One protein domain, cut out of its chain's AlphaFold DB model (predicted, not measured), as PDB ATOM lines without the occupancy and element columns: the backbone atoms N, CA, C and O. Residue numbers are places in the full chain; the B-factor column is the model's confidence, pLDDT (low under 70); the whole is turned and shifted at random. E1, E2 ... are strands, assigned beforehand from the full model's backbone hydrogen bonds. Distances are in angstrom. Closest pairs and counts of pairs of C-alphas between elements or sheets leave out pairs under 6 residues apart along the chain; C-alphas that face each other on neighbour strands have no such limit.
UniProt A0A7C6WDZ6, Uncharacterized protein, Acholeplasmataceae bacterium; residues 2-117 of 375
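Overview. This is residues 2 to 117 of the 375 residues of an uncharacterized protein of Acholeplasmataceae bacterium (UniProt A0A7C6WDZ6). The model is a rod of two strand-built lobes set end to end: one is a five-stranded, strongly twisted and curled sheet, E4 E8 E7 E5 E6, and the other is a long, strongly twisted ribbon of three strands, E1 E2 E3. The link of residues 47 to 56 joins the ribbon to the five-stranded lobe. The printed part has 116 residues with no named helix and eight named strands, E1 to E8 in order along the chain; the larger sheet is mixed, the smaller all antiparallel. The class is all strand, though under half of the residues, 56 of 116, are in named elements. The whole is only just extended, close to loose, with a radius of gyration of the C-alphas of 20.2 A and spans of 69 by 24 by 18 A.

Along the chain. In the larger sheet, E8 is residues 100 to 108, 26.0 A long, ending at C-alpha 108 at (-10.414, -32.911, -25.297). E7 is residues 87 to 94, 22.6 A; E5 is residues 69 to 72, 10.5 A; E6 is residues 75 to 77, 6.5 A; and E4 is residues 57 to 59, 7.1 A. In the smaller sheet, E2 is residues 22 to 32, 31.3 A, and E3 is residues 37 to 46, 28.7 A. E1, residues 5 to 12, 19.9 A, begins at C-alpha 5 at (-43.379, -2.769, 10.925) and bends by 57 degrees at residue 8.

Arrangement. E8 and E7 form an antiparallel hairpin at 158 degrees, with N 91 and O 103 2.8 A apart. E4, an edge strand, is parallel to E8 at 61 degrees, with N 58 and O 106 at 2.8 A. On the other side of E7 from E8, E5 is antiparallel to E7 at 165 degrees, with N 71 and O 92 at 2.8 A. E5 and the other edge strand, E6, form a hairpin, with N 77 and O 70 at 2.9 A. Residues 63 to 64 pair with residues 81 to 82, antiparallel. E1, E2 and E3 form a meander, each strand the antiparallel neighbour of the one before. Its hairpins have N 8 and O 29 at 2.8 A across E1 and E2, and N 26 and O 42 at 3.0 A across E2 and E3. E1, E2 and E3 are apart from E4, E5, E6, E7 and E8.

Size, cuts and confidence. The two C-alphas farthest apart, those of Phe 34 and Glu 110, are 68.8 A from each other. The printed part has no cut, and no link is long. The mean pLDDT of the printed part is 90.8; residues 2 to 3 are under 70.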
ATOM      1  N   PHE A   2     -41.495   6.016  11.230       50.97
ATOM      2  CA  PHE A   2     -42.505   4.968  11.389       50.97
ATOM      3  C   PHE A   2     -41.856   3.850  12.219       50.97
ATOM      4  O   PHE A   2     -40.762   3.412  11.888       50.97
ATOM      5  N   GLY A   3     -42.441   3.483  13.365       58.25
ATOM      6  CA  GLY A   3     -41.874   2.452  14.249       58.25
ATOM      7  C   GLY A   3     -41.781   1.071  13.579       58.25
ATOM      8  O   GLY A   3     -42.119   0.932  12.408       58.25
ATOM      9  N   LYS A   4     -41.376   0.035  14.333       74.06
ATOM     10  CA  LYS A   4     -41.306  -1.358  13.841       74.06
ATOM     11  C   LYS A   4     -42.559  -1.734  13.025       74.06
ATOM     12  O   LYS A   4     -43.682  -1.502  13.481       74.06
ATOM     13  N   ALA A   5     -42.343  -2.294  11.837       81.88
ATOM     14  CA  ALA A   5     -43.379  -2.769  10.925       81.88
ATOM     15  C   ALA A   5     -43.301  -4.296  10.791       81.88
ATOM     16  O   ALA A   5     -42.224  -4.877  10.917       81.88
ATOM     17  N   THR A   6     -44.440  -4.938  10.554       86.62
ATOM     18  CA  THR A   6     -44.553  -6.386  10.330       86.62
ATOM     19  C   THR A   6     -44.788  -6.663   8.855       86.62
ATOM     20  O   THR A   6     -45.643  -6.019   8.243       86.62
ATOM     21  N   LEU A   7     -44.044  -7.617   8.296       88.19
ATOM     22  CA  LEU A   7     -44.267  -8.111   6.941       88.19
ATOM     23  C   LEU A   7     -45.627  -8.821   6.874       88.19
ATOM     24  O   LEU A   7     -45.932  -9.643   7.737       88.19
ATOM     25  N   ILE A   8     -46.441  -8.472   5.880       90.44
ATOM     26  CA  ILE A   8     -47.750  -9.086   5.621       90.44
ATOM     27  C   ILE A   8     -47.624 -10.108   4.496       90.44
ATOM     28  O   ILE A   8     -48.125 -11.221   4.606       90.44
ATOM     29  N   GLU A   9     -46.988  -9.697   3.402       87.31
ATOM     30  CA  GLU A   9     -47.007 -10.422   2.140       87.31
ATOM     31  C   GLU A   9     -45.760 -10.082   1.328       87.31
ATOM     32  O   GLU A   9     -45.272  -8.946   1.349       87.31
ATOM     33  N   GLU A  10     -45.273 -11.073   0.592       84.44
ATOM     34  CA  GLU A  10     -44.287 -10.900  -0.460       84.44
ATOM     35  C   GLU A  10     -44.956 -11.159  -1.813       84.44
ATOM     36  O   GLU A  10     -45.571 -12.204  -2.015       84.44
ATOM     37  N   ILE A  11     -44.830 -10.203  -2.731       84.62
ATOM     38  CA  ILE A  11     -45.388 -10.264  -4.081       84.62
ATOM     39  C   ILE A  11     -44.224 -10.230  -5.074       84.62
ATOM     40  O   ILE A  11     -43.422  -9.293  -5.080       84.62
ATOM     41  N   SER A  12     -44.158 -11.235  -5.941       83.12
ATOM     42  CA  SER A  12     -43.175 -11.341  -7.022       83.12
ATOM     43  C   SER A  12     -43.821 -11.994  -8.241       83.12
ATOM     44  O   SER A  12     -44.576 -12.950  -8.080       83.12
ATOM     45  N   GLU A  13     -43.508 -11.522  -9.449       81.25
ATOM     46  CA  GLU A  13     -44.007 -12.138 -10.691       81.25
ATOM     47  C   GLU A  13     -43.473 -13.568 -10.871       81.25
ATOM     48  O   GLU A  13     -44.203 -14.468 -11.283       81.25
ATOM     49  N   LYS A  14     -42.210 -13.788 -10.491       83.38
ATOM     50  CA  LYS A  14     -41.557 -15.098 -10.447       83.38
ATOM     51  C   LYS A  14     -40.888 -15.299  -9.084       83.38
ATOM     52  O   LYS A  14     -40.367 -14.327  -8.534       83.38
ATOM     53  N   PRO A  15     -40.884 -16.528  -8.535       85.19
ATOM     54  CA  PRO A  15     -40.226 -16.804  -7.264       85.19
ATOM     55  C   PRO A  15     -38.721 -16.545  -7.377       85.19
ATOM     56  O   PRO A  15     -38.104 -16.889  -8.384       85.19
ATOM     57  N   PHE A  16     -38.132 -15.957  -6.335       87.06
ATOM     58  CA  PHE A  16     -36.688 -15.755  -6.270       87.06
ATOM     59  C   PHE A  16     -35.956 -17.104  -6.301       87.06
ATOM     60  O   PHE A  16     -36.239 -17.983  -5.485       87.06
ATOM     61  N   ASN A  17     -35.007 -17.255  -7.223       89.00
ATOM     62  CA  ASN A  17     -34.154 -18.430  -7.341       89.00
ATOM     63  C   ASN A  17     -32.708 -17.962  -7.515       89.00
ATOM     64  O   ASN A  17     -32.370 -17.358  -8.525       89.00
ATOM     65  N   ASN A  18     -31.851 -18.251  -6.540       89.06
ATOM     66  CA  ASN A  18     -30.444 -17.852  -6.581       89.06
ATOM     67  C   ASN A  18     -29.610 -18.623  -7.621       89.06
ATOM     68  O   ASN A  18     -28.445 -18.295  -7.805       89.06
ATOM     69  N   LEU A  19     -30.185 -19.631  -8.282       91.88
ATOM     70  CA  LEU A  19     -29.540 -20.397  -9.347       91.88
ATOM     71  C   LEU A  19     -29.894 -19.902 -10.751       91.88
ATOM     72  O   LEU A  19     -29.325 -20.413 -11.707       91.88
ATOM     73  N   ILE A  20     -30.818 -18.949 -10.905       93.25
ATOM     74  CA  ILE A  20     -31.204 -18.390 -12.207       93.25
ATOM     75  C   ILE A  20     -30.820 -16.913 -12.218       93.25
ATOM     76  O   ILE A  20     -31.234 -16.152 -11.348       93.25
ATOM     77  N   TYR A  21     -30.009 -16.506 -13.193       94.19
ATOM     78  CA  TYR A  21     -29.545 -15.125 -13.287       94.19
ATOM     79  C   TYR A  21     -30.639 -14.167 -13.759       94.19
ATOM     80  O   TYR A  21     -31.647 -14.563 -14.352       94.19
ATOM     81  N   GLY A  22     -30.404 -12.890 -13.479       92.75
ATOM     82  CA  GLY A  22     -31.237 -11.769 -13.881       92.75
ATOM     83  C   GLY A  22     -31.742 -10.957 -12.691       92.75
ATOM     84  O   GLY A  22     -31.301 -11.116 -11.549       92.75
ATOM     85  N   ILE A  23     -32.652 -10.027 -12.975       92.12
ATOM     86  CA  ILE A  23     -33.173  -9.073 -11.991       92.12
ATOM     87  C   ILE A  23     -34.568  -9.507 -11.546       92.12
ATOM     88  O   ILE A  23     -35.506  -9.555 -12.342       92.12
ATOM     89  N   TYR A  24     -34.702  -9.786 -10.252       90.81
ATOM     90  CA  TYR A  24     -35.958 -10.124  -9.596       90.81
ATOM     91  C   TYR A  24     -36.577  -8.877  -8.975       90.81
ATOM     92  O   TYR A  24     -36.053  -8.327  -8.002       90.81
ATOM     93  N   LEU A  25     -37.729  -8.470  -9.500       89.31
ATOM     94  CA  LEU A  25     -38.550  -7.415  -8.915       89.31
ATOM     95  C   LEU A  25     -39.415  -8.000  -7.797       89.31
ATOM     96  O   LEU A  25     -40.290  -8.836  -8.042       89.31
ATOM     97  N   ARG A  26     -39.171  -7.558  -6.560       87.19
ATOM     98  CA  ARG A  26     -39.885  -8.029  -5.367       87.19
ATOM     99  C   ARG A  26     -40.571  -6.864  -4.675       87.19
ATOM    100  O   ARG A  26     -40.014  -5.774  -4.539       87.19
ATOM    101  N   LYS A  27     -41.795  -7.106  -4.212       89.62
ATOM    102  CA  LYS A  27     -42.586  -6.135  -3.456       89.62
ATOM    103  C   LYS A  27     -42.934  -6.730  -2.102       89.62
ATOM    104  O   LYS A  27     -43.615  -7.747  -2.021       89.62
ATOM    105  N   LEU A  28     -42.477  -6.089  -1.032       88.75
ATOM    106  CA  LEU A  28     -42.810  -6.481   0.335       88.75
ATOM    107  C   LEU A  28     -43.861  -5.528   0.877       88.75
ATOM    108  O   LEU A  28     -43.642  -4.315   0.966       88.75
ATOM    109  N   LYS A  29     -45.009  -6.086   1.247       90.31
ATOM    110  CA  LYS A  29     -46.104  -5.339   1.847       90.31
ATOM    111  C   LYS A  29     -45.977  -5.391   3.361       90.31
ATOM    112  O   LYS A  29     -46.005  -6.462   3.964       90.31
ATOM    113  N   TYR A  30     -45.869  -4.229   3.989       90.88
ATOM    114  CA  TYR A  30     -45.709  -4.084   5.431       90.88
ATOM    115  C   TYR A  30     -46.931  -3.432   6.067       90.88
ATOM    116  O   TYR A  30     -47.591  -2.587   5.465       90.88
ATOM    117  N   LYS A  31     -47.177  -3.773   7.336       90.75
ATOM    118  CA  LYS A  31     -48.092  -3.052   8.224       90.75
ATOM    119  C   LYS A  31     -47.304  -2.393   9.339       90.75
ATOM    120  O   LYS A  31     -46.580  -3.054  10.081       90.75
ATOM    121  N   SER A  32     -47.454  -1.086   9.489       86.94
ATOM    122  CA  SER A  32     -46.921  -0.386  10.656       86.94
ATOM    123  C   SER A  32     -47.703  -0.751  11.924       86.94
ATOM    124  O   SER A  32     -48.872  -1.138  11.864       86.94
ATOM    125  N   LYS A  33     -47.105  -0.506  13.098       83.31
ATOM    126  CA  LYS A  33     -47.793  -0.626  14.400       83.31
ATOM    127  C   LYS A  33     -49.069   0.225  14.538       83.31
ATOM    128  O   LYS A  33     -49.849  -0.001  15.452       83.31
ATOM    129  N   PHE A  34     -49.262   1.212  13.658       84.38
ATOM    130  CA  PHE A  34     -50.432   2.096  13.627       84.38
ATOM    131  C   PHE A  34     -51.482   1.662  12.590       84.38
ATOM    132  O   PHE A  34     -52.427   2.399  12.330       84.38
ATOM    133  N   GLY A  35     -51.313   0.492  11.965       82.94
ATOM    134  CA  GLY A  35     -52.259  -0.055  10.991       82.94
ATOM    135  C   GLY A  35     -52.101   0.469   9.562       82.94
ATOM    136  O   GLY A  35     -52.807  -0.012   8.684       82.94
ATOM    137  N   LEU A  36     -51.169   1.397   9.312       87.25
ATOM    138  CA  LEU A  36     -50.868   1.887   7.965       87.25
ATOM    139  C   LEU A  36     -50.112   0.825   7.161       87.25
ATOM    140  O   LEU A  36     -49.080   0.334   7.629       87.25
ATOM    141  N   GLU A  37     -50.629   0.501   5.979       90.50
ATOM    142  CA  GLU A  37     -50.015  -0.424   5.027       90.50
ATOM    143  C   GLU A  37     -49.174   0.344   4.008       90.50
ATOM    144  O   GLU A  37     -49.583   1.397   3.519       90.50
ATOM    145  N   PHE A  38     -47.992  -0.177   3.699       87.50
ATOM    146  CA  PHE A  38     -47.108   0.379   2.682       87.50
ATOM    147  C   PHE A  38     -46.347  -0.740   1.976       87.50
ATOM    148  O   PHE A  38     -46.139  -1.815   2.542       87.50
ATOM    149  N   THR A  39     -45.926  -0.474   0.746       89.12
ATOM    150  CA  THR A  39     -45.172  -1.419  -0.078       89.12
ATOM    151  C   THR A  39     -43.768  -0.886  -0.283       89.12
ATOM    152  O   THR A  39     -43.588   0.289  -0.601       89.12
ATOM    153  N   VAL A  40     -42.782  -1.754  -0.096       87.38
ATOM    154  CA  VAL A  40     -41.391  -1.486  -0.455       87.38
ATOM    155  C   VAL A  40     -41.068  -2.340  -1.667       87.38
ATOM    156  O   VAL A  40     -41.199  -3.564  -1.615       87.38
ATOM    157  N   GLU A  41     -40.679  -1.687  -2.754       88.12
ATOM    158  CA  GLU A  41     -40.173  -2.345  -3.954       88.12
ATOM    159  C   GLU A  41     -38.650  -2.360  -3.894       88.12
ATOM    160  O   GLU A  41     -38.026  -1.371  -3.505       88.12
ATOM    161  N   PHE A  42     -38.055  -3.494  -4.238       86.25
ATOM    162  CA  PHE A  42     -36.611  -3.619  -4.350       86.25
ATOM    163  C   PHE A  42     -36.262  -4.664  -5.402       86.25
ATOM    164  O   PHE A  42     -37.035  -5.580  -5.703       86.25
ATOM    165  N   GLU A  43     -35.067  -4.509  -5.947       88.94
ATOM    166  CA  GLU A  43     -34.496  -5.405  -6.935       88.94
ATOM    167  C   GLU A  43     -33.510  -6.345  -6.247       88.94
ATOM    168  O   GLU A  43     -32.685  -5.930  -5.434       88.94
ATOM    169  N   SER A  44     -33.611  -7.635  -6.554       87.69
ATOM    170  CA  SER A  44     -32.582  -8.619  -6.219       87.69
ATOM    171  C   SER A  44     -31.930  -9.077  -7.517       87.69
ATOM    172  O   SER A  44     -32.609  -9.630  -8.378       87.69
ATOM    173  N   LYS A  45     -30.628  -8.837  -7.675       88.88
ATOM    174  CA  LYS A  45     -29.868  -9.254  -8.856       88.88
ATOM    175  C   LYS A  45     -29.162 -10.576  -8.568       88.88
ATOM    176  O   LYS A  45     -28.443 -10.678  -7.577       88.88
ATOM    177  N   VAL A  46     -29.349 -11.557  -9.442       90.19
ATOM    178  CA  VAL A  46     -28.500 -12.749  -9.524       90.19
ATOM    179  C   VAL A  46     -27.603 -12.559 -10.743       90.19
ATOM    180  O   VAL A  46     -28.098 -12.327 -11.848       90.19
ATOM    181  N   ASN A  47     -26.288 -12.565 -10.540       90.12
ATOM    182  CA  ASN A  47     -25.334 -12.358 -11.625       90.12
ATOM    183  C   ASN A  47     -25.281 -13.586 -12.541       90.12
ATOM    184  O   ASN A  47     -25.500 -14.704 -12.087       90.12
ATOM    185  N   LEU A  48     -24.979 -13.363 -13.823       91.12
ATOM    186  CA  LEU A  48     -24.634 -14.441 -14.742       91.12
ATOM    187  C   LEU A  48     -23.244 -14.968 -14.377       91.12
ATOM    188  O   LEU A  48     -22.244 -14.279 -14.570       91.12
ATOM    189  N   GLU A  49     -23.196 -16.194 -13.881       91.12
ATOM    190  CA  GLU A  49     -21.973 -16.939 -13.619       91.12
ATOM    191  C   GLU A  49     -21.851 -18.070 -14.636       91.12
ATOM    192  O   GLU A  49     -22.829 -18.752 -14.948       91.12
ATOM    193  N   VAL A  50     -20.646 -18.258 -15.170       92.06
ATOM    194  CA  VAL A  50     -20.318 -19.344 -16.096       92.06
ATOM    195  C   VAL A  50     -18.814 -19.586 -16.067       92.06
ATOM    196  O   VAL A  50     -18.027 -18.643 -16.165       92.06
ATOM    197  N   ASN A  51     -18.396 -20.840 -15.925       92.12
ATOM    198  CA  ASN A  51     -16.981 -21.223 -15.843       92.12
ATOM    199  C   ASN A  51     -16.413 -21.772 -17.163       92.12
ATOM    200  O   ASN A  51     -15.482 -22.580 -17.151       92.12
ATOM    201  N   VAL A  52     -17.004 -21.364 -18.284       92.62
ATOM    202  CA  VAL A  52     -16.492 -21.610 -19.631       92.62
ATOM    203  C   VAL A  52     -16.540 -20.327 -20.448       92.62
ATOM    204  O   VAL A  52     -17.397 -19.464 -20.232       92.62
ATOM    205  N   THR A  53     -15.620 -20.216 -21.397       90.69
ATOM    206  CA  THR A  53     -15.413 -19.035 -22.227       90.69
ATOM    207  C   THR A  53     -15.428 -19.405 -23.711       90.69
ATOM    208  O   THR A  53     -15.050 -20.513 -24.099       90.69
ATOM    209  N   GLU A  54     -15.853 -18.463 -24.559       91.62
ATOM    210  CA  GLU A  54     -15.958 -18.658 -26.007       91.62
ATOM    211  C   GLU A  54     -14.632 -19.124 -26.635       91.62
ATOM    212  O   GLU A  54     -13.564 -18.519 -26.487       91.62
ATOM    213  N   GLY A  55     -14.711 -20.230 -27.370       90.81
ATOM    214  CA  GLY A  55     -13.587 -20.909 -27.997       90.81
ATOM    215  C   GLY A  55     -12.564 -21.468 -27.005       90.81
ATOM    216  O   GLY A  55     -11.406 -21.633 -27.398       90.81
ATOM    217  N   GLY A  56     -12.924 -21.675 -25.736       92.19
ATOM    218  CA  GLY A  56     -12.083 -22.347 -24.743       92.19
ATOM    219  C   GLY A  56     -11.876 -23.833 -25.062       92.19
ATOM    220  O   GLY A  56     -12.656 -24.429 -25.806       92.19
ATOM    221  N   ILE A  57     -10.812 -24.426 -24.508       94.94
ATOM    222  CA  ILE A  57     -10.481 -25.853 -24.662       94.94
ATOM    223  C   ILE A  57     -10.352 -26.482 -23.273       94.94
ATOM    224  O   ILE A  57      -9.405 -26.182 -22.546       94.94
ATOM    225  N   TYR A  58     -11.273 -27.375 -22.927       94.62
ATOM    226  CA  TYR A  58     -11.419 -27.957 -21.590       94.62
ATOM    227  C   TYR A  58     -11.093 -29.460 -21.578       94.62
ATOM    228  O   TYR A  58     -11.197 -30.127 -22.608       94.62
ATOM    229  N   PRO A  59     -10.684 -30.026 -20.432       94.12
ATOM    230  CA  PRO A  59     -10.461 -31.462 -20.300       94.12
ATOM    231  C   PRO A  59     -11.774 -32.247 -20.218       94.12
ATOM    232  O   PRO A  59     -12.785 -31.752 -19.714       94.12
ATOM    233  N   VAL A  60     -11.760 -33.512 -20.638       94.94
ATOM    234  CA  VAL A  60     -12.855 -34.431 -20.291       94.94
ATOM    235  C   VAL A  60     -12.972 -34.573 -18.771       94.94
ATOM    236  O   VAL A  60     -11.983 -34.618 -18.041       94.94
ATOM    237  N   GLY A  61     -14.213 -34.621 -18.289       94.50
ATOM    238  CA  GLY A  61     -14.547 -34.594 -16.868       94.50
ATOM    239  C   GLY A  61     -14.622 -33.187 -16.274       94.50
ATOM    240  O   GLY A  61     -14.762 -33.057 -15.059       94.50
ATOM    241  N   TYR A  62     -14.515 -32.131 -17.090       95.25
ATOM    242  CA  TYR A  62     -14.700 -30.760 -16.623       95.25
ATOM    243  C   TYR A  62     -16.139 -30.540 -16.135       95.25
ATOM    244  O   TYR A  62     -17.098 -30.861 -16.844       95.25
ATOM    245  N   ASN A  63     -16.277 -30.000 -14.921       95.50
ATOM    246  CA  ASN A  63     -17.571 -29.683 -14.324       95.50
ATOM    247  C   ASN A  63     -18.012 -28.286 -14.754       95.50
ATOM    248  O   ASN A  63     -17.321 -27.298 -14.499       95.50
ATOM    249  N   LEU A  64     -19.178 -28.211 -15.387       95.31
ATOM    250  CA  LEU A  64     -19.805 -26.948 -15.742       95.31
ATOM    251  C   LEU A  64     -20.492 -26.344 -14.522       95.31
ATOM    252  O   LEU A  64     -21.362 -26.970 -13.916       95.31
ATOM    253  N   HIS A  65     -20.141 -25.106 -14.213       94.06
ATOM    254  CA  HIS A  65     -20.761 -24.304 -13.174       94.06
ATOM    255  C   HIS A  65     -21.344 -23.042 -13.782       94.06
ATOM    256  O   HIS A  65     -20.668 -22.341 -14.538       94.06
ATOM    257  N   PHE A  66     -22.607 -22.780 -13.462       93.88
ATOM    258  CA  PHE A  66     -23.348 -21.680 -14.054       93.88
ATOM    259  C   PHE A  66     -24.587 -21.295 -13.247       93.88
ATOM    260  O   PHE A  66     -25.131 -22.089 -12.476       93.88
ATOM    261  N   THR A  67     -25.090 -20.100 -13.517       94.38
ATOM    262  CA  THR A  67     -26.452 -19.673 -13.176       94.38
ATOM    263  C   THR A  67     -27.320 -19.671 -14.434       94.38
ATOM    264  O   THR A  67     -26.863 -19.227 -15.484       94.38
ATOM    265  N   GLY A  68     -28.579 -20.086 -14.325       94.88
ATOM    266  CA  GLY A  68     -29.562 -20.127 -15.411       94.88
ATOM    267  C   GLY A  68     -30.034 -21.542 -15.736       94.88
ATOM    268  O   GLY A  68     -29.420 -22.532 -15.335       94.88
ATOM    269  N   ASP A  69     -31.125 -21.629 -16.494       96.38
ATOM    270  CA  ASP A  69     -31.568 -22.892 -17.083       96.38
ATOM    271  C   ASP A  69     -30.625 -23.253 -18.236       96.38
ATOM    272  O   ASP A  69     -30.487 -22.490 -19.196       96.38
ATOM    273  N   ALA A  70     -29.953 -24.400 -18.138       97.38
ATOM    274  CA  ALA A  70     -28.831 -24.729 -19.006       97.38
ATOM    275  C   ALA A  70     -29.114 -25.874 -19.973       97.38
ATOM    276  O   ALA A  70     -29.673 -26.911 -19.608       97.38
ATOM    277  N   TYR A  71     -28.625 -25.705 -21.198       98.12
ATOM    278  CA  TYR A  71     -28.700 -26.683 -22.270       98.12
ATOM    279  C   TYR A  71     -27.322 -26.848 -22.905       98.12
ATOM    280  O   TYR A  71     -26.722 -25.878 -23.365       98.12
ATOM    281  N   LEU A  72     -26.830 -28.081 -22.961       97.94
ATOM    282  CA  LEU A  72     -25.581 -28.450 -23.610       97.94
ATOM    283  C   LEU A  72     -25.900 -29.211 -24.900       97.94
ATOM    284  O   LEU A  72     -26.472 -30.303 -24.859       97.94
ATOM    285  N   ASN A  73     -25.554 -28.633 -26.051       97.25
ATOM    286  CA  ASN A  73     -25.956 -29.137 -27.371       97.25
ATOM    287  C   ASN A  73     -27.474 -29.403 -27.435       97.25
ATOM    288  O   ASN A  73     -27.902 -30.493 -27.811       97.25
ATOM    289  N   GLU A  74     -28.272 -28.426 -26.993       96.50
ATOM    290  CA  GLU A  74     -29.740 -28.488 -26.867       96.50
ATOM    291  C   GLU A  74     -30.300 -29.480 -25.828       96.50
ATOM    292  O   GLU A  74     -31.513 -29.523 -25.625       96.50
ATOM    293  N   ASN A  75     -29.463 -30.237 -25.110       97.50
ATOM    294  CA  ASN A  75     -29.922 -31.144 -24.054       97.50
ATOM    295  C   ASN A  75     -29.864 -30.462 -22.681       97.50
ATOM    296  O   ASN A  75     -28.817 -29.913 -22.342       97.50
ATOM    297  N   PRO A  76     -30.929 -30.514 -21.865       97.44
ATOM    298  CA  PRO A  76     -30.925 -29.890 -20.548       97.44
ATOM    299  C   PRO A  76     -29.893 -30.543 -19.623       97.44
ATOM    300  O   PRO A  76     -29.777 -31.770 -19.570       97.44
ATOM    301  N   ILE A  77     -29.169 -29.718 -18.868       97.62
ATOM    302  CA  ILE A  77     -28.183 -30.150 -17.873       97.62
ATOM    303  C   ILE A  77     -28.394 -29.421 -16.544       97.62
ATOM    304  O   ILE A  77     -28.980 -28.341 -16.491       97.62
ATOM    305  N   LEU A  78     -27.905 -30.015 -15.457       95.25
ATOM    306  CA  LEU A  78     -27.887 -29.383 -14.137       95.25
ATOM    307  C   LEU A  78     -26.536 -28.710 -13.886       95.25
ATOM    308  O   LEU A  78     -25.528 -29.094 -14.476       95.25
ATOM    309  N   ASN A  79     -26.506 -27.720 -12.992       93.81
ATOM    310  CA  ASN A  79     -25.244 -27.159 -12.505       93.81
ATOM    311  C   ASN A  79     -24.385 -28.288 -11.903       93.81
ATOM    312  O   ASN A  79     -24.915 -29.225 -11.298       93.81
ATOM    313  N   ASN A  80     -23.070 -28.198 -12.090       93.81
ATOM    314  CA  ASN A  80     -22.072 -29.210 -11.761       93.81
ATOM    315  C   ASN A  80     -22.156 -30.467 -12.648       93.81
ATOM    316  O   ASN A  80     -21.780 -31.563 -12.233       93.81
ATOM    317  N   TYR A  81     -22.660 -30.327 -13.878       96.75
ATOM    318  CA  TYR A  81     -22.622 -31.396 -14.873       96.75
ATOM    319  C   TYR A  81     -21.188 -31.622 -15.373       96.75
ATOM    320  O   TYR A  81     -20.562 -30.711 -15.914       96.75
ATOM    321  N   SER A  82     -20.691 -32.851 -15.227       96.44
ATOM    322  CA  SER A  82     -19.391 -33.290 -15.747       96.44
ATOM    323  C   SER A  82     -19.509 -33.704 -17.212       96.44
ATOM    324  O   SER A  82     -20.269 -34.620 -17.529       96.44
ATOM    325  N   ILE A  83     -18.707 -33.114 -18.104       96.12
ATOM    326  CA  ILE A  83     -18.714 -33.473 -19.531       96.12
ATOM    327  C   ILE A  83     -17.917 -34.769 -19.755       96.12
ATOM    328  O   ILE A  83     -16.705 -34.774 -19.544       96.12
ATOM    329  N   PRO A  84     -18.547 -35.877 -20.186       94.50
ATOM    330  CA  PRO A  84     -17.904 -37.192 -20.168       94.50
ATOM    331  C   PRO A  84     -17.089 -37.521 -21.424       94.50
ATOM    332  O   PRO A  84     -16.388 -38.527 -21.434       94.50
ATOM    333  N   THR A  85     -17.211 -36.736 -22.494       96.31
ATOM    334  CA  THR A  85     -16.649 -37.071 -23.809       96.31
ATOM    335  C   THR A  85     -16.010 -35.861 -24.469       96.31
ATOM    336  O   THR A  85     -16.481 -34.738 -24.301       96.31
ATOM    337  N   SER A  86     -14.971 -36.096 -25.268       96.69
ATOM    338  CA  SER A  86     -14.384 -35.070 -26.124       96.69
ATOM    339  C   SER A  86     -15.347 -34.636 -27.233       96.69
ATOM    340  O   SER A  86     -16.112 -35.454 -27.751       96.69
ATOM    341  N   GLY A  87     -15.255 -33.383 -27.665       96.50
ATOM    342  CA  GLY A  87     -16.024 -32.860 -28.786       96.50
ATOM    343  C   GLY A  87     -16.226 -31.354 -28.714       96.50
ATOM    344  O   GLY A  87     -15.751 -30.680 -27.804       96.50
ATOM    345  N   LYS A  88     -16.963 -30.826 -29.690       97.38
ATOM    346  CA  LYS A  88     -17.413 -29.432 -29.686       97.38
ATOM    347  C   LYS A  88     -18.750 -29.326 -28.970       97.38
ATOM    348  O   LYS A  88     -19.635 -30.160 -29.177       97.38
ATOM    349  N   TYR A  89     -18.881 -28.292 -28.156       98.00
ATOM    350  CA  TYR A  89     -20.030 -28.069 -27.300       98.00
ATOM    351  C   TYR A  89     -20.537 -26.637 -27.425       98.00
ATOM    352  O   TYR A  89     -19.753 -25.695 -27.519       98.00
ATOM    353  N   THR A  90     -21.856 -26.496 -27.378       98.31
ATOM    354  CA  THR A  90     -22.561 -25.223 -27.241       98.31
ATOM    355  C   THR A  90     -23.348 -25.261 -25.937       98.31
ATOM    356  O   THR A  90     -24.261 -26.078 -25.785       98.31
ATOM    357  N   LEU A  91     -22.985 -24.398 -24.989       97.88
ATOM    358  CA  LEU A  91     -23.736 -24.151 -23.763       97.88
ATOM    359  C   LEU A  91     -24.658 -22.953 -23.978       97.88
ATOM    360  O   LEU A  91     -24.194 -21.855 -24.278       97.88
ATOM    361  N   LYS A  92     -25.955 -23.170 -23.788       98.25
ATOM    362  CA  LYS A  92     -26.987 -22.136 -23.761       98.25
ATOM    363  C   LYS A  92     -27.521 -22.015 -22.338       98.25
ATOM    364  O   LYS A  92     -27.977 -23.013 -21.782       98.25
ATOM    365  N   LEU A  93     -27.469 -20.817 -21.770       97.19
ATOM    366  CA  LEU A  93     -28.049 -20.468 -20.475       97.19
ATOM    367  C   LEU A  93     -29.230 -19.527 -20.701       97.19
ATOM    368  O   LEU A  93     -29.139 -18.619 -21.527       97.19
ATOM    369  N   VAL A  94     -30.321 -19.750 -19.977       97.19
ATOM    370  CA  VAL A  94     -31.527 -18.919 -20.033       97.19
ATOM    371  C   VAL A  94     -31.784 -18.315 -18.653       97.19
ATOM    372  O   VAL A  94     -31.868 -19.032 -17.652       97.19
ATOM    373  N   GLY A  95     -31.872 -16.988 -18.600       95.31
ATOM    374  CA  GLY A  95     -32.118 -16.220 -17.384       95.31
ATOM    375  C   GLY A  95     -33.603 -16.042 -17.081       95.31
ATOM    376  O   GLY A  95     -34.488 -16.423 -17.853       95.31
ATOM    377  N   ILE A  96     -33.896 -15.391 -15.956       92.69
ATOM    378  CA  ILE A  96     -35.262 -15.243 -15.439       92.69
ATOM    379  C   ILE A  96     -36.201 -14.516 -16.410       92.69
ATOM    380  O   ILE A  96     -37.400 -14.790 -16.418       92.69
ATOM    381  N   ASN A  97     -35.676 -13.632 -17.260       88.75
ATOM    382  CA  ASN A  97     -36.443 -12.852 -18.235       88.75
ATOM    383  C   ASN A  97     -36.332 -13.394 -19.672       88.75
ATOM    384  O   ASN A  97     -36.580 -12.654 -20.620       88.75
ATOM    385  N   ASN A  98     -35.981 -14.677 -19.839       90.75
ATOM    386  CA  ASN A  98     -35.695 -15.319 -21.135       90.75
ATOM    387  C   ASN A  98     -34.526 -14.673 -21.899       90.75
ATOM    388  O   ASN A  98     -34.431 -14.779 -23.119       90.75
ATOM    389  N   GLU A  99     -33.650 -13.973 -21.186       92.25
ATOM    390  CA  GLU A  99     -32.365 -13.525 -21.707       92.25
ATOM    391  C   GLU A  99     -31.467 -14.741 -21.929       92.25
ATOM    392  O   GLU A  99     -31.365 -15.596 -21.052       92.25
ATOM    393  N   GLU A 100     -30.829 -14.833 -23.094       95.56
ATOM    394  CA  GLU A 100     -30.006 -15.985 -23.460       95.56
ATOM    395  C   GLU A 100     -28.524 -15.617 -23.475       95.56
ATOM    396  O   GLU A 100     -28.123 -14.582 -24.013       95.56
ATOM    397  N   TYR A 101     -27.705 -16.504 -22.920       95.38
ATOM    398  CA  TYR A 101     -26.258 -16.503 -23.086       95.38
ATOM    399  C   TYR A 101     -25.842 -17.784 -23.805       95.38
ATOM    400  O   TYR A 101     -26.238 -18.879 -23.409       95.38
ATOM    401  N   ILE A 102     -25.039 -17.654 -24.861       96.56
ATOM    402  CA  ILE A 102     -24.554 -18.782 -25.661       96.56
ATOM    403  C   ILE A 102     -23.030 -18.754 -25.661       96.56
ATOM    404  O   ILE A 102     -22.430 -17.715 -25.924       96.56
ATOM    405  N   CYS A 103     -22.420 -19.906 -25.395       95.44
ATOM    406  CA  CYS A 103     -20.978 -20.093 -25.408       95.44
ATOM    407  C   CYS A 103     -20.607 -21.395 -26.125       95.44
ATOM    408  O   CYS A 103     -21.106 -22.468 -25.780       95.44
ATOM    409  N   ASN A 104     -19.716 -21.308 -27.107       97.69
ATOM    410  CA  ASN A 104     -19.158 -22.446 -27.824       97.69
ATOM    411  C   ASN A 104     -17.746 -22.734 -27.329       97.69
ATOM    412  O   ASN A 104     -16.915 -21.835 -27.242       97.69
ATOM    413  N   PHE A 105     -17.442 -23.997 -27.065       96.31
ATOM    414  CA  PHE A 105     -16.125 -24.432 -26.609       96.31
ATOM    415  C   PHE A 105     -15.835 -25.865 -27.061       96.31
ATOM    416  O   PHE A 105     -16.678 -26.549 -27.649       96.31
ATOM    417  N   GLU A 106     -14.615 -26.323 -26.812       96.50
ATOM    418  CA  GLU A 106     -14.160 -27.668 -27.146       96.50
ATOM    419  C   GLU A 106     -13.716 -28.417 -25.888       96.50
ATOM    420  O   GLU A 106     -13.203 -27.825 -24.941       96.50
ATOM    421  N   VAL A 107     -13.922 -29.731 -25.881       96.38
ATOM    422  CA  VAL A 107     -13.488 -30.640 -24.821       96.38
ATOM    423  C   VAL A 107     -12.584 -31.710 -25.424       96.38
ATOM    424  O   VAL A 107     -12.925 -32.290 -26.455       96.38
ATOM    425  N   VAL A 108     -11.444 -31.989 -24.789       93.94
ATOM    426  CA  VAL A 108     -10.414 -32.911 -25.297       93.94
ATOM    427  C   VAL A 108      -9.917 -33.840 -24.181       93.94
ATOM    428  O   VAL A 108      -9.689 -33.392 -23.059       93.94
ATOM    429  N   ASP A 109      -9.729 -35.129 -24.486       85.56
ATOM    430  CA  ASP A 109      -9.391 -36.181 -23.507       85.56
ATOM    431  C   ASP A 109      -8.064 -35.940 -22.763       85.56
ATOM    432  O   ASP A 109      -7.983 -36.150 -21.556       85.56
ATOM    433  N   GLU A 110      -7.023 -35.484 -23.466       83.00
ATOM    434  CA  GLU A 110      -5.668 -35.328 -22.905       83.00
ATOM    435  C   GLU A 110      -5.316 -33.881 -22.524       83.00
ATOM    436  O   GLU A 110      -4.154 -33.572 -22.283       83.00
ATOM    437  N   GLN A 111      -6.289 -32.970 -22.494       89.88
ATOM    438  CA  GLN A 111      -6.047 -31.584 -22.093       89.88
ATOM    439  C   GLN A 111      -5.669 -31.494 -20.604       89.88
ATOM    440  O   GLN A 111      -6.161 -32.255 -19.765       89.88
ATOM    441  N   ILE A 112      -4.804 -30.538 -20.260       85.62
ATOM    442  CA  ILE A 112      -4.422 -30.292 -18.864       85.62
ATOM    443  C   ILE A 112      -5.642 -29.932 -18.008       85.62
ATOM    444  O   ILE A 112      -6.574 -29.263 -18.456       85.62
ATOM    445  N   LYS A 113      -5.635 -30.367 -16.745       86.62
ATOM    446  CA  LYS A 113      -6.720 -30.067 -15.806       86.62
ATOM    447  C   LYS A 113      -6.556 -28.671 -15.216       86.62
ATOM    448  O   LYS A 113      -5.542 -28.381 -14.589       86.62
ATOM    449  N   PHE A 114      -7.591 -27.854 -15.350       87.06
ATOM    450  CA  PHE A 114      -7.711 -26.534 -14.735       87.06
ATOM    451  C   PHE A 114      -9.179 -26.253 -14.403       87.06
ATOM    452  O   PHE A 114     -10.054 -27.052 -14.742       87.06
ATOM    453  N   THR A 115      -9.438 -25.135 -13.731       82.00
ATOM    454  CA  THR A 115     -10.786 -24.659 -13.414       82.00
ATOM    455  C   THR A 115     -10.941 -23.191 -13.793       82.00
ATOM    456  O   THR A 115     -10.145 -22.355 -13.386       82.00
ATOM    457  N   GLU A 116     -11.984 -22.927 -14.571       83.56
ATOM    458  CA  GLU A 116     -12.671 -21.652 -14.799       83.56
ATOM    459  C   GLU A 116     -13.185 -21.026 -13.505       83.56
ATOM    460  O   GLU A 116     -13.933 -21.689 -12.781       83.56
ATOM    461  N   GLU A 117     -12.890 -19.759 -13.237       77.81
ATOM    462  CA  GLU A 117     -13.620 -19.022 -12.211       77.81
ATOM    463  C   GLU A 117     -15.033 -18.665 -12.687       77.81
ATOM    464  O   GLU A 117     -15.274 -18.341 -13.854       77.81
TER     465      GLU A 117